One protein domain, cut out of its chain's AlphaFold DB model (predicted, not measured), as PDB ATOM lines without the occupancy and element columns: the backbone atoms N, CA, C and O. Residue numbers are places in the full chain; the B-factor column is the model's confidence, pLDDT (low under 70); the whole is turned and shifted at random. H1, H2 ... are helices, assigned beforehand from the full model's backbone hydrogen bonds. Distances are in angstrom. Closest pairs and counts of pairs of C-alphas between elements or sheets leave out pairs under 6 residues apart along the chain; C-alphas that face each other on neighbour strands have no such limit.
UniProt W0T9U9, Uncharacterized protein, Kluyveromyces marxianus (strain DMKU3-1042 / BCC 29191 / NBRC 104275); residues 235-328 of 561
ATOM      1  N   ASN A 235     180.069 209.089 142.764       62.75
ATOM      2  CA  ASN A 235     180.236 208.457 141.452       62.75
ATOM      3  C   ASN A 235     179.137 208.856 140.439       62.75
ATOM      4  O   ASN A 235     179.418 209.163 139.283       62.75
ATOM      5  N   LYS A 236     177.864 208.948 140.856       72.94
ATOM      6  CA  LYS A 236     176.764 209.272 139.925       72.94
ATOM      7  C   LYS A 236     176.743 210.744 139.501       72.94
ATOM      8  O   LYS A 236     176.517 211.024 138.327       72.94
ATOM      9  N   ALA A 237     176.944 211.678 140.433       75.88
ATOM     10  CA  ALA A 237     176.962 213.108 140.117       75.88
ATOM     11  C   ALA A 237     178.230 213.493 139.340       75.88
ATOM     12  O   ALA A 237     178.165 214.269 138.389       75.88
ATOM     13  N   GLU A 238     179.363 212.886 139.692       75.62
ATOM     14  CA  GLU A 238     180.624 213.035 138.973       75.62
ATOM     15  C   GLU A 238     180.535 212.474 137.551       75.62
ATOM     16  O   GLU A 238     180.909 213.160 136.603       75.62
ATOM     17  N   LYS A 239     179.933 211.292 137.367       81.50
ATOM     18  CA  LYS A 239     179.691 210.716 136.037       81.50
ATOM     19  C   LYS A 239     178.813 211.612 135.163       81.50
ATOM     20  O   LYS A 239     179.127 211.797 133.992       81.50
ATOM     21  N   VAL A 240     177.740 212.190 135.715       82.12
ATOM     22  CA  VAL A 240     176.870 213.131 134.980       82.12
ATOM     23  C   VAL A 240     177.637 214.401 134.602       82.12
ATOM     24  O   VAL A 240     177.528 214.871 133.471       82.12
ATOM     25  N   ARG A 241     178.470 214.924 135.508       82.44
ATOM     26  CA  ARG A 241     179.334 216.077 135.231       82.44
ATOM     27  C   ARG A 241     180.367 215.770 134.143       82.44
ATOM     28  O   ARG A 241     180.519 216.566 133.223       82.44
ATOM     29  N   ALA A 242     181.027 214.617 134.205       80.06
ATOM     30  CA  ALA A 242     181.996 214.184 133.202       80.06
ATOM     31  C   ALA A 242     181.348 213.991 131.820       80.06
ATOM     32  O   ALA A 242     181.901 214.427 130.812       80.06
ATOM     33  N   GLN A 243     180.148 213.403 131.769       84.00
ATOM     34  CA  GLN A 243     179.374 213.276 130.530       84.00
ATOM     35  C   GLN A 243     179.008 214.644 129.945       84.00
ATOM     36  O   GLN A 243     179.218 214.860 128.755       84.00
ATOM     37  N   ALA A 244     178.540 215.584 130.772       88.31
ATOM     38  CA  ALA A 244     178.212 216.935 130.320       88.31
ATOM     39  C   ALA A 244     179.446 217.682 129.778       88.31
ATOM     40  O   ALA A 244     179.347 218.366 128.761       88.31
ATOM     41  N   ILE A 245     180.612 217.530 130.421       84.38
ATOM     42  CA  ILE A 245     181.872 218.127 129.949       84.38
ATOM     43  C   ILE A 245     182.263 217.541 128.588       84.38
ATOM     44  O   ILE A 245     182.596 218.296 127.678       84.38
ATOM     45  N   ASN A 246     182.154 216.221 128.412       86.62
ATOM     46  CA  ASN A 246     182.443 215.593 127.124       86.62
ATOM     47  C   ASN A 246     181.473 216.061 126.018       86.62
ATOM     48  O   ASN A 246     181.910 216.387 124.916       86.62
ATOM     49  N   GLU A 247     180.170 216.170 126.314       88.38
ATOM     50  CA  GLU A 247     179.177 216.724 125.375       88.38
ATOM     51  C   GLU A 247     179.516 218.168 124.969       88.38
ATOM     52  O   GLU A 247     179.412 218.526 123.792       88.38
ATOM     53  N   TYR A 248     179.956 218.994 125.923       94.44
ATOM     54  CA  TYR A 248     180.396 220.363 125.657       94.44
ATOM     55  C   TYR A 248     181.646 220.412 124.773       94.44
ATOM     56  O   TYR A 248     181.680 221.179 123.808       94.44
ATOM     57  N   ASP A 249     182.643 219.574 125.044       91.69
ATOM     58  CA  ASP A 249     183.870 219.516 124.248       91.69
ATOM     59  C   ASP A 249     183.597 219.062 122.809       91.69
ATOM     60  O   ASP A 249     184.134 219.641 121.857       91.69
ATOM     61  N   GLU A 250     182.734 218.063 122.617       91.31
ATOM     62  CA  GLU A 250     182.298 217.624 121.290       91.31
ATOM     63  C   GLU A 250     181.521 218.719 120.546       91.31
ATOM     64  O   GLU A 250     181.779 218.968 119.362       91.31
ATOM     65  N   ALA A 251     180.603 219.408 121.232       92.69
ATOM     66  CA  ALA A 251     179.858 220.535 120.678       92.69
ATOM     67  C   ALA A 251     180.803 221.665 120.243       92.69
ATOM     68  O   ALA A 251     180.694 222.183 119.128       92.69
ATOM     69  N   ASN A 252     181.771 222.013 121.093       93.94
ATOM     70  CA  ASN A 252     182.715 223.095 120.844       93.94
ATOM     71  C   ASN A 252     183.667 222.756 119.687       93.94
ATOM     72  O   ASN A 252     183.920 223.598 118.825       93.94
ATOM     73  N   LYS A 253     184.129 221.501 119.592       94.19
ATOM     74  CA  LYS A 253     184.911 221.017 118.440       94.19
ATOM     75  C   LYS A 253     184.130 221.140 117.130       94.19
ATOM     76  O   LYS A 253     184.687 221.617 116.141       94.19
ATOM     77  N   LYS A 254     182.847 220.753 117.112       93.00
ATOM     78  CA  LYS A 254     181.976 220.897 115.927       93.00
ATOM     79  C   LYS A 254     181.791 222.363 115.539       93.00
ATOM     80  O   LYS A 254     181.948 222.699 114.366       93.00
ATOM     81  N   TYR A 255     181.535 223.234 116.515       96.25
ATOM     82  CA  TYR A 255     181.411 224.674 116.296       96.25
ATOM     83  C   TYR A 255     182.686 225.281 115.696       96.25
ATOM     84  O   TYR A 255     182.619 225.929 114.655       96.25
ATOM     85  N   GLN A 256     183.859 225.005 116.276       94.69
ATOM     86  CA  GLN A 256     185.140 225.500 115.754       94.69
ATOM     87  C   GLN A 256     185.453 224.958 114.352       94.69
ATOM     88  O   GLN A 256     186.029 225.665 113.523       94.69
ATOM     89  N   GLY A 257     185.080 223.705 114.070       94.50
ATOM     90  CA  GLY A 257     185.200 223.112 112.738       94.50
ATOM     91  C   GLY A 257     184.361 223.858 111.698       94.50
ATOM     92  O   GLY A 257     184.886 224.264 110.660       94.50
ATOM     93  N   LEU A 258     183.086 224.103 112.007       95.12
ATOM     94  CA  LEU A 258     182.172 224.860 111.148       95.12
ATOM     95  C   LEU A 258     182.591 226.324 111.003       95.12
ATOM     96  O   LEU A 258     182.497 226.883 109.913       95.12
ATOM     97  N   GLU A 259     183.115 226.944 112.059       94.75
ATOM     98  CA  GLU A 259     183.604 228.322 112.014       94.75
ATOM     99  C   GLU A 259     184.791 228.455 111.053       94.75
ATOM    100  O   GLU A 259     184.842 229.390 110.246       94.75
ATOM    101  N   LYS A 260     185.727 227.497 111.087       94.44
ATOM    102  CA  LYS A 260     186.850 227.441 110.142       94.44
ATOM    103  C   LYS A 260     186.360 227.276 108.707       94.44
ATOM    104  O   LYS A 260     186.746 228.081 107.861       94.44
ATOM    105  N   GLN A 261     185.468 226.317 108.449       92.19
ATOM    106  CA  GLN A 261     184.898 226.093 107.113       92.19
ATOM    107  C   GLN A 261     184.139 227.323 106.602       92.19
ATOM    108  O   GLN A 261     184.316 227.744 105.458       92.19
ATOM    109  N   TYR A 262     183.347 227.967 107.460       92.31
ATOM    110  CA  TYR A 262     182.634 229.190 107.112       92.31
ATOM    111  C   TYR A 262     183.605 230.335 106.793       92.31
ATOM    112  O   TYR A 262     183.454 231.020 105.779       92.31
ATOM    113  N   ASN A 263     184.653 230.519 107.597       90.88
ATOM    114  CA  ASN A 263     185.680 231.530 107.349       90.88
ATOM    115  C   ASN A 263     186.524 231.237 106.098       90.88
ATOM    116  O   ASN A 263     186.963 232.171 105.428       90.88
ATOM    117  N   GLU A 264     186.735 229.971 105.748       90.75
ATOM    118  CA  GLU A 264     187.358 229.564 104.487       90.75
ATOM    119  C   GLU A 264     186.442 229.836 103.292       90.75
ATOM    120  O   GLU A 264     186.901 230.403 102.300       90.75
ATOM    121  N   SER A 265     185.136 229.570 103.417       87.31
ATOM    122  CA  SER A 265     184.146 229.879 102.374       87.31
ATOM    123  C   SER A 265     184.071 231.383 102.061       87.31
ATOM    124  O   SER A 265     183.867 231.779 100.914       87.31
ATOM    125  N   LYS A 266     184.333 232.248 103.054       87.00
ATOM    126  CA  LYS A 266     184.424 233.708 102.873       87.00
ATOM    127  C   LYS A 266     185.656 234.168 102.092       87.00
ATOM    128  O   LYS A 266     185.652 235.287 101.588       87.00
ATOM    129  N   LYS A 267     186.714 233.354 101.999       85.19
ATOM    130  CA  LYS A 267     187.954 233.712 101.283       85.19
ATOM    131  C   LYS A 267     187.833 233.564  99.757       85.19
ATOM    132  O   LYS A 267     188.754 233.972  99.051       85.19
ATOM    133  N   GLY A 268     186.738 232.991  99.245       76.25
ATOM    134  CA  GLY A 268     186.445 232.897  97.810       76.25
ATOM    135  C   GLY A 268     186.010 234.229  97.175       76.25
ATOM    136  O   GLY A 268     185.676 235.185  97.869       76.25
ATOM    137  N   LEU A 269     185.978 234.279  95.833       61.84
ATOM    138  CA  LEU A 269     185.647 235.462  95.005       61.84
ATOM    139  C   LEU A 269     184.292 236.132  95.327       61.84
ATOM    140  O   LEU A 269     184.085 237.292  94.977       61.84
ATOM    141  N   PHE A 270     183.397 235.441  96.033       60.88
ATOM    142  CA  PHE A 270     182.115 235.957  96.508       60.88
ATOM    143  C   PHE A 270     182.097 235.936  98.044       60.88
ATOM    144  O   PHE A 270     181.535 235.032  98.654       60.88
ATOM    145  N   GLY A 271     182.732 236.927  98.680       70.56
ATOM    146  CA  GLY A 271     183.008 237.000 100.129       70.56
ATOM    147  C   GLY A 271     181.807 237.066 101.090       70.56
ATOM    148  O   GLY A 271     181.941 237.569 102.203       70.56
ATOM    149  N   LYS A 272     180.626 236.583 100.693       74.88
ATOM    150  CA  LYS A 272     179.447 236.472 101.565       74.88
ATOM    151  C   LYS A 272     179.434 235.186 102.406       74.88
ATOM    152  O   LYS A 272     178.664 235.114 103.362       74.88
ATOM    153  N   GLY A 273     180.339 234.241 102.125       80.25
ATOM    154  CA  GLY A 273     180.371 232.926 102.772       80.25
ATOM    155  C   GLY A 273     179.160 232.074 102.385       80.25
ATOM    156  O   GLY A 273     178.156 232.594 101.898       80.25
ATOM    157  N   ASP A 274     179.258 230.765 102.577       89.00
ATOM    158  CA  ASP A 274     178.155 229.853 102.266       89.00
ATOM    159  C   ASP A 274     176.992 230.065 103.266       89.00
ATOM    160  O   ASP A 274     177.213 229.977 104.483       89.00
ATOM    161  N   PRO A 275     175.767 230.392 102.803       89.81
ATOM    162  CA  PRO A 275     174.608 230.568 103.675       89.81
ATOM    163  C   PRO A 275     174.233 229.294 104.444       89.81
ATOM    164  O   PRO A 275     173.742 229.404 105.568       89.81
ATOM    165  N   GLU A 276     174.503 228.109 103.893       92.31
ATOM    166  CA  GLU A 276     174.228 226.837 104.564       92.31
ATOM    167  C   GLU A 276     175.210 226.609 105.722       92.31
ATOM    168  O   GLU A 276     174.795 226.291 106.836       92.31
ATOM    169  N   LEU A 277     176.503 226.893 105.514       92.06
ATOM    170  CA  LEU A 277     177.506 226.845 106.589       92.06
ATOM    171  C   LEU A 277     177.204 227.853 107.697       92.06
ATOM    172  O   LEU A 277     177.454 227.572 108.866       92.06
ATOM    173  N   LYS A 278     176.652 229.022 107.353       92.75
ATOM    174  CA  LYS A 278     176.222 229.999 108.357       92.75
ATOM    175  C   LYS A 278     175.091 229.442 109.224       92.75
ATOM    176  O   LYS A 278     175.157 229.563 110.442       92.75
ATOM    177  N   LYS A 279     174.091 228.807 108.610       95.12
ATOM    178  CA  LYS A 279     172.982 228.180 109.335       95.12
ATOM    179  C   LYS A 279     173.477 227.057 110.253       95.12
ATOM    180  O   LYS A 279     173.120 227.034 111.425       95.12
ATOM    181  N   GLN A 280     174.366 226.195 109.758       94.44
ATOM    182  CA  GLN A 280     174.990 225.137 110.561       94.44
ATOM    183  C   GLN A 280     175.843 225.698 111.705       94.44
ATOM    184  O   GLN A 280     175.850 225.142 112.801       94.44
ATOM    185  N   LEU A 281     176.547 226.813 111.482       93.94
ATOM    186  CA  LEU A 281     177.320 227.496 112.518       93.94
ATOM    187  C   LEU A 281     176.418 228.060 113.623       93.94
ATOM    188  O   LEU A 281     176.751 227.930 114.800       93.94
ATOM    189  N   ASP A 282     175.286 228.662 113.254       94.06
ATOM    190  CA  ASP A 282     174.305 229.194 114.202       94.06
ATOM    191  C   ASP A 282     173.643 228.057 115.012       94.06
ATOM    192  O   ASP A 282     173.527 228.158 116.236       94.06
ATOM    193  N   GLU A 283     173.305 226.931 114.371       95.38
ATOM    194  CA  GLU A 283     172.808 225.718 115.041       95.38
ATOM    195  C   GLU A 283     173.856 225.119 115.997       95.38
ATOM    196  O   GLU A 283     173.555 224.831 117.159       95.38
ATOM    197  N   ALA A 284     175.113 224.998 115.559       94.94
ATOM    198  CA  ALA A 284     176.207 224.507 116.396       94.94
ATOM    199  C   ALA A 284     176.492 225.438 117.582       94.94
ATOM    200  O   ALA A 284     176.781 224.967 118.681       94.94
ATOM    201  N   LYS A 285     176.363 226.757 117.396       96.31
ATOM    202  CA  LYS A 285     176.493 227.742 118.475       96.31
ATOM    203  C   LYS A 285     175.398 227.572 119.528       96.31
ATOM    204  O   LYS A 285     175.700 227.626 120.721       96.31
ATOM    205  N   SER A 286     174.154 227.338 119.103       95.81
ATOM    206  CA  SER A 286     173.049 227.013 120.017       95.81
ATOM    207  C   SER A 286     173.351 225.735 120.798       95.81
ATOM    208  O   SER A 286     173.236 225.719 122.020       95.81
ATOM    209  N   TYR A 287     173.837 224.695 120.116       93.88
ATOM    210  CA  TYR A 287     174.174 223.421 120.747       93.88
ATOM    211  C   TYR A 287     175.308 223.541 121.783       93.88
ATOM    212  O   TYR A 287     175.224 222.952 122.858       93.88
ATOM    213  N   VAL A 288     176.341 224.352 121.514       94.56
ATOM    214  CA  VAL A 288     177.403 224.666 122.493       94.56
ATOM    215  C   VAL A 288     176.843 225.395 123.713       94.56
ATOM    216  O   VAL A 288     177.249 225.104 124.838       94.56
ATOM    217  N   SER A 289     175.916 226.333 123.505       94.69
ATOM    218  CA  SER A 289     175.261 227.056 124.599       94.69
ATOM    219  C   SER A 289     174.453 226.110 125.491       94.69
ATOM    220  O   SER A 289     174.580 226.165 126.714       94.69
ATOM    221  N   ASP A 290     173.686 225.199 124.891       94.81
ATOM    222  CA  ASP A 290     172.899 224.203 125.624       94.81
ATOM    223  C   ASP A 290     173.797 223.213 126.377       94.81
ATOM    224  O   ASP A 290     173.559 222.917 127.549       94.81
ATOM    225  N   ALA A 291     174.869 222.730 125.740       92.31
ATOM    226  CA  ALA A 291     175.839 221.844 126.380       92.31
ATOM    227  C   ALA A 291     176.539 222.534 127.561       92.31
ATOM    228  O   ALA A 291     176.713 221.930 128.620       92.31
ATOM    229  N   LYS A 292     176.861 223.829 127.434       94.69
ATOM    230  CA  LYS A 292     177.408 224.625 128.539       94.69
ATOM    231  C   LYS A 292     176.423 224.730 129.704       94.69
ATOM    232  O   LYS A 292     176.814 224.499 130.843       94.69
ATOM    233  N   ALA A 293     175.149 225.002 129.425       95.06
ATOM    234  CA  ALA A 293     174.121 225.050 130.460       95.06
ATOM    235  C   ALA A 293     173.989 223.706 131.206       95.06
ATOM    236  O   ALA A 293     173.832 223.694 132.427       95.06
ATOM    237  N   ARG A 294     174.131 222.570 130.503       91.38
ATOM    238  CA  ARG A 294     174.168 221.234 131.128       91.38
ATOM    239  C   ARG A 294     175.396 221.029 132.012       91.38
ATOM    240  O   ARG A 294     175.255 220.463 133.093       91.38
ATOM    241  N   VAL A 295     176.578 221.493 131.594       90.25
ATOM    242  CA  VAL A 295     177.800 221.457 132.425       90.25
ATOM    243  C   VAL A 295     177.612 222.278 133.696       90.25
ATOM    244  O   VAL A 295     177.943 221.804 134.787       90.25
ATOM    245  N   ASP A 296     177.049 223.478 133.573       91.88
ATOM    246  CA  ASP A 296     176.793 224.362 134.708       91.88
ATOM    247  C   ASP A 296     175.782 223.729 135.675       91.88
ATOM    248  O   ASP A 296     176.012 223.710 136.887       91.88
ATOM    249  N   GLN A 297     174.701 223.136 135.159       91.88
ATOM    250  CA  GLN A 297     173.722 222.414 135.971       91.88
ATOM    251  C   GLN A 297     174.342 221.195 136.667       91.88
ATOM    252  O   GLN A 297     174.207 221.053 137.882       91.88
ATOM    253  N   ALA A 298     175.060 220.340 135.936       89.44
ATOM    254  CA  ALA A 298     175.701 219.154 136.501       89.44
ATOM    255  C   ALA A 298     176.748 219.522 137.564       89.44
ATOM    256  O   ALA A 298     176.882 218.838 138.577       89.44
ATOM    257  N   THR A 299     177.459 220.636 137.373       87.38
ATOM    258  CA  THR A 299     178.418 221.157 138.354       87.38
ATOM    259  C   THR A 299     177.716 221.693 139.602       87.38
ATOM    260  O   THR A 299     178.179 221.426 140.714       87.38
ATOM    261  N   ARG A 300     176.579 222.389 139.458       88.75
ATOM    262  CA  ARG A 300     175.751 222.818 140.599       88.75
ATOM    263  C   ARG A 300     175.217 221.622 141.379       88.75
ATOM    264  O   ARG A 300     175.413 221.574 142.586       88.75
ATOM    265  N   GLU A 301     174.641 220.632 140.701       83.12
ATOM    266  CA  GLU A 301     174.127 219.414 141.344       83.12
ATOM    267  C   GLU A 301     175.232 218.617 142.048       83.12
ATOM    268  O   GLU A 301     175.015 218.097 143.143       83.12
ATOM    269  N   PHE A 302     176.421 218.524 141.444       82.69
ATOM    270  CA  PHE A 302     177.586 217.910 142.076       82.69
ATOM    271  C   PHE A 302     177.999 218.669 143.338       82.69
ATOM    272  O   PHE A 302     178.217 218.053 144.377       82.69
ATOM    273  N   THR A 303     178.070 219.999 143.267       80.50
ATOM    274  CA  THR A 303     178.472 220.845 144.399       80.50
ATOM    275  C   THR A 303     177.453 220.777 145.531       80.50
ATOM    276  O   THR A 303     177.836 220.608 146.682       80.50
ATOM    277  N   GLU A 304     176.158 220.835 145.217       79.81
ATOM    278  CA  GLU A 304     175.077 220.742 146.200       79.81
ATOM    279  C   GLU A 304     175.057 219.369 146.884       79.81
ATOM    280  O   GLU A 304     175.010 219.293 148.111       79.81
ATOM    281  N   LYS A 305     175.170 218.278 146.114       75.44
ATOM    282  CA  LYS A 305     175.242 216.920 146.676       75.44
ATOM    283  C   LYS A 305     176.515 216.705 147.485       75.44
ATOM    284  O   LYS A 305     176.449 216.081 148.536       75.44
ATOM    285  N   THR A 306     177.649 217.239 147.039       70.12
ATOM    286  CA  THR A 306     178.917 217.146 147.773       70.12
ATOM    287  C   THR A 306     178.846 217.917 149.086       70.12
ATOM    288  O   THR A 306     179.174 217.362 150.127       70.12
ATOM    289  N   ALA A 307     178.355 219.159 149.066       70.38
ATOM    290  CA  ALA A 307     178.221 219.986 150.262       70.38
ATOM    291  C   ALA A 307     177.222 219.392 151.264       70.38
ATOM    292  O   ALA A 307     177.498 219.354 152.461       70.38
ATOM    293  N   LYS A 308     176.081 218.880 150.782       69.88
ATOM    294  CA  LYS A 308     175.076 218.242 151.635       69.88
ATOM    295  C   LYS A 308     175.590 216.937 152.242       69.88
ATOM    296  O   LYS A 308     175.500 216.771 153.449       69.88
ATOM    297  N   ASN A 309     176.210 216.070 151.440       67.12
ATOM    298  CA  ASN A 309     176.792 214.823 151.938       67.12
ATOM    299  C   ASN A 309     177.936 215.079 152.928       67.12
ATOM    300  O   ASN A 309     178.104 214.305 153.860       67.12
ATOM    301  N   PHE A 310     178.715 216.149 152.742       58.69
ATOM    302  CA  PHE A 310     179.791 216.502 153.665       58.69
ATOM    303  C   PHE A 310     179.251 217.015 155.002       58.69
ATOM    304  O   PHE A 310     179.738 216.592 156.043       58.69
ATOM    305  N   ASN A 311     178.222 217.868 154.987       67.44
ATOM    306  CA  ASN A 311     177.561 218.326 156.212       67.44
ATOM    307  C   ASN A 311     176.867 217.168 156.942       67.44
ATOM    308  O   ASN A 311     177.089 216.997 158.134       67.44
ATOM    309  N   ASP A 312     176.123 216.318 156.227       67.00
ATOM    310  CA  ASP A 312     175.459 215.149 156.816       67.00
ATOM    311  C   ASP A 312     176.490 214.162 157.408       67.00
ATOM    312  O   ASP A 312     176.280 213.601 158.483       67.00
ATOM    313  N   MET A 313     177.640 213.975 156.745       51.44
ATOM    314  CA  MET A 313     178.735 213.131 157.237       51.44
ATOM    315  C   MET A 313     179.466 213.759 158.429       51.44
ATOM    316  O   MET A 313     179.824 213.044 159.363       51.44
ATOM    317  N   ALA A 314     179.662 215.079 158.430       57.22
ATOM    318  CA  ALA A 314     180.243 215.811 159.550       57.22
ATOM    319  C   ALA A 314     179.329 215.764 160.783       57.22
ATOM    320  O   ALA A 314     179.811 215.515 161.887       57.22
ATOM    321  N   ASP A 315     178.017 215.913 160.595       68.12
ATOM    322  CA  ASP A 315     177.019 215.804 161.660       68.12
ATOM    323  C   ASP A 315     176.946 214.370 162.210       68.12
ATOM    324  O   ASP A 315     176.914 214.172 163.425       68.12
ATOM    325  N   GLN A 316     177.013 213.352 161.344       65.25
ATOM    326  CA  GLN A 316     177.110 211.950 161.768       65.25
ATOM    327  C   GLN A 316     178.416 211.648 162.513       65.25
ATOM    328  O   GLN A 316     178.396 210.950 163.526       65.25
ATOM    329  N   MET A 317     179.552 212.172 162.050       51.97
ATOM    330  CA  MET A 317     180.829 212.034 162.751       51.97
ATOM    331  C   MET A 317     180.802 212.733 164.108       51.97
ATOM    332  O   MET A 317     181.306 212.172 165.076       51.97
ATOM    333  N   HIS A 318     180.180 213.908 164.208       59.06
ATOM    334  CA  HIS A 318     180.009 214.611 165.476       59.06
ATOM    335  C   HIS A 318     179.103 213.854 166.446       59.06
ATOM    336  O   HIS A 318     179.457 213.721 167.616       59.06
ATOM    337  N   ALA A 319     177.986 213.306 165.970       68.00
ATOM    338  CA  ALA A 319     177.107 212.472 166.783       68.00
ATOM    339  C   ALA A 319     177.828 211.204 167.279       68.00
ATOM    340  O   ALA A 319     177.741 210.867 168.461       68.00
ATOM    341  N   ASN A 320     178.606 210.552 166.410       56.03
ATOM    342  CA  ASN A 320     179.409 209.384 166.773       56.03
ATOM    343  C   ASN A 320     180.542 209.741 167.749       56.03
ATOM    344  O   ASN A 320     180.779 208.998 168.696       56.03
ATOM    345  N   ASP A 321     181.225 210.874 167.570       53.81
ATOM    346  CA  ASP A 321     182.275 211.353 168.480       53.81
ATOM    347  C   ASP A 321     181.705 211.730 169.858       53.81
ATOM    348  O   ASP A 321     182.283 211.374 170.886       53.81
ATOM    349  N   GLU A 322     180.533 212.369 169.926       61.59
ATOM    350  CA  GLU A 322     179.836 212.607 171.198       61.59
ATOM    351  C   GLU A 322     179.407 211.303 171.878       61.59
ATOM    352  O   GLU A 322     179.524 211.166 173.102       61.59
ATOM    353  N   GLU A 323     178.945 210.320 171.106       58.72
ATOM    354  CA  GLU A 323     178.585 209.005 171.628       58.72
ATOM    355  C   GLU A 323     179.820 208.237 172.136       58.72
ATOM    356  O   GLU A 323     179.772 207.624 173.208       58.72
ATOM    357  N   LEU A 324     180.951 208.334 171.433       56.28
ATOM    358  CA  LEU A 324     182.246 207.769 171.830       56.28
ATOM    359  C   LEU A 324     182.807 208.453 173.082       56.28
ATOM    360  O   LEU A 324     183.283 207.772 173.996       56.28
ATOM    361  N   LYS A 325     182.688 209.780 173.181       56.16
ATOM    362  CA  LYS A 325     183.053 210.558 174.377       56.16
ATOM    363  C   LYS A 325     182.189 210.191 175.579       56.16
ATOM    364  O   LYS A 325     182.716 210.059 176.682       56.16
ATOM    365  N   ARG A 326     180.887 209.959 175.377       63.34
ATOM    366  CA  ARG A 326     179.964 209.502 176.431       63.34
ATOM    367  C   ARG A 326     180.225 208.069 176.884       63.34
ATOM    368  O   ARG A 326     180.090 207.785 178.071       63.34
ATOM    369  N   LYS A 327     180.577 207.164 175.968       59.62
ATOM    370  CA  LYS A 327     180.822 205.746 176.285       59.62
ATOM    371  C   LYS A 327     182.244 205.483 176.788       59.62
ATOM    372  O   LYS A 327     182.465 204.470 177.447       59.62
ATOM    373  N   GLY A 328     183.180 206.400 176.550       49.28
ATOM    374  CA  GLY A 328     184.581 206.278 176.935       49.28
ATOM    375  C   GLY A 328     185.355 205.359 175.984       49.28
ATOM    376  O   GLY A 328     184.936 204.241 175.689       49.28
TER     377      GLY A 328
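Overview. This is residues 235 to 328 of the 561 residues of an uncharacterized protein of Kluyveromyces marxianus (strain DMKU3-1042 / BCC 29191 / NBRC 104275) (UniProt W0T9U9). Picture a long, thin helical hairpin: H1 runs out, a short loop turns the chain round, and the longer H2 folds back along the side of H1 and runs on past its beginning as a single free arm. Residues 307 to 328, of which 307 to 327 belong to H2, make that arm and stick out alone. The printed part has 94 residues, with two named helices, H1 then H2, and no named strand; its class is all helix. It is extended, with a radius of gyration of the C-alphas of 24.0 A, and it spans 87 by 15 by 13 A, a rod.

Along the chain. Find C-alpha 235 at (180.236, 208.457, 141.452); from there H1, residues 235 to 265, runs 44.7 A to C-alpha 265 at (184.146, 229.879, 102.374). Pass the loop and look for C-alpha 275 at (174.608, 230.568, 103.675), where H2, residues 275 to 327, begins. It ends 77.0 A away at C-alpha 327, at (180.822, 205.746, 176.285).

Arrangement. Look at Tyr 248 and Ala 291: their C-alphas, 4.8 A apart, are the closest of H1 and H2. The two helices touch, with 41 pairs of C-alphas within 8 A. They run opposite ways at a shallow tilt of 19 degrees and form a helical hairpin. In both H1 and H2, every O i to N i+4 pair is within hydrogen-bond range.

Size, cuts and confidence. The two C-alphas farthest apart, those of Leu 269 and Gly 328, are 87.0 A from each other. Without the stretch that stands free, the body has 72 residues and spans 56 by 14 by 13 A. The printed part has no cut, and the link from H1 to H2, 9 residues, is short. In the B-factor column you will find a mean pLDDT of the printed part of 81.2, with values under 70 at residue 235, residues 269 to 270 and residues 308 to 328.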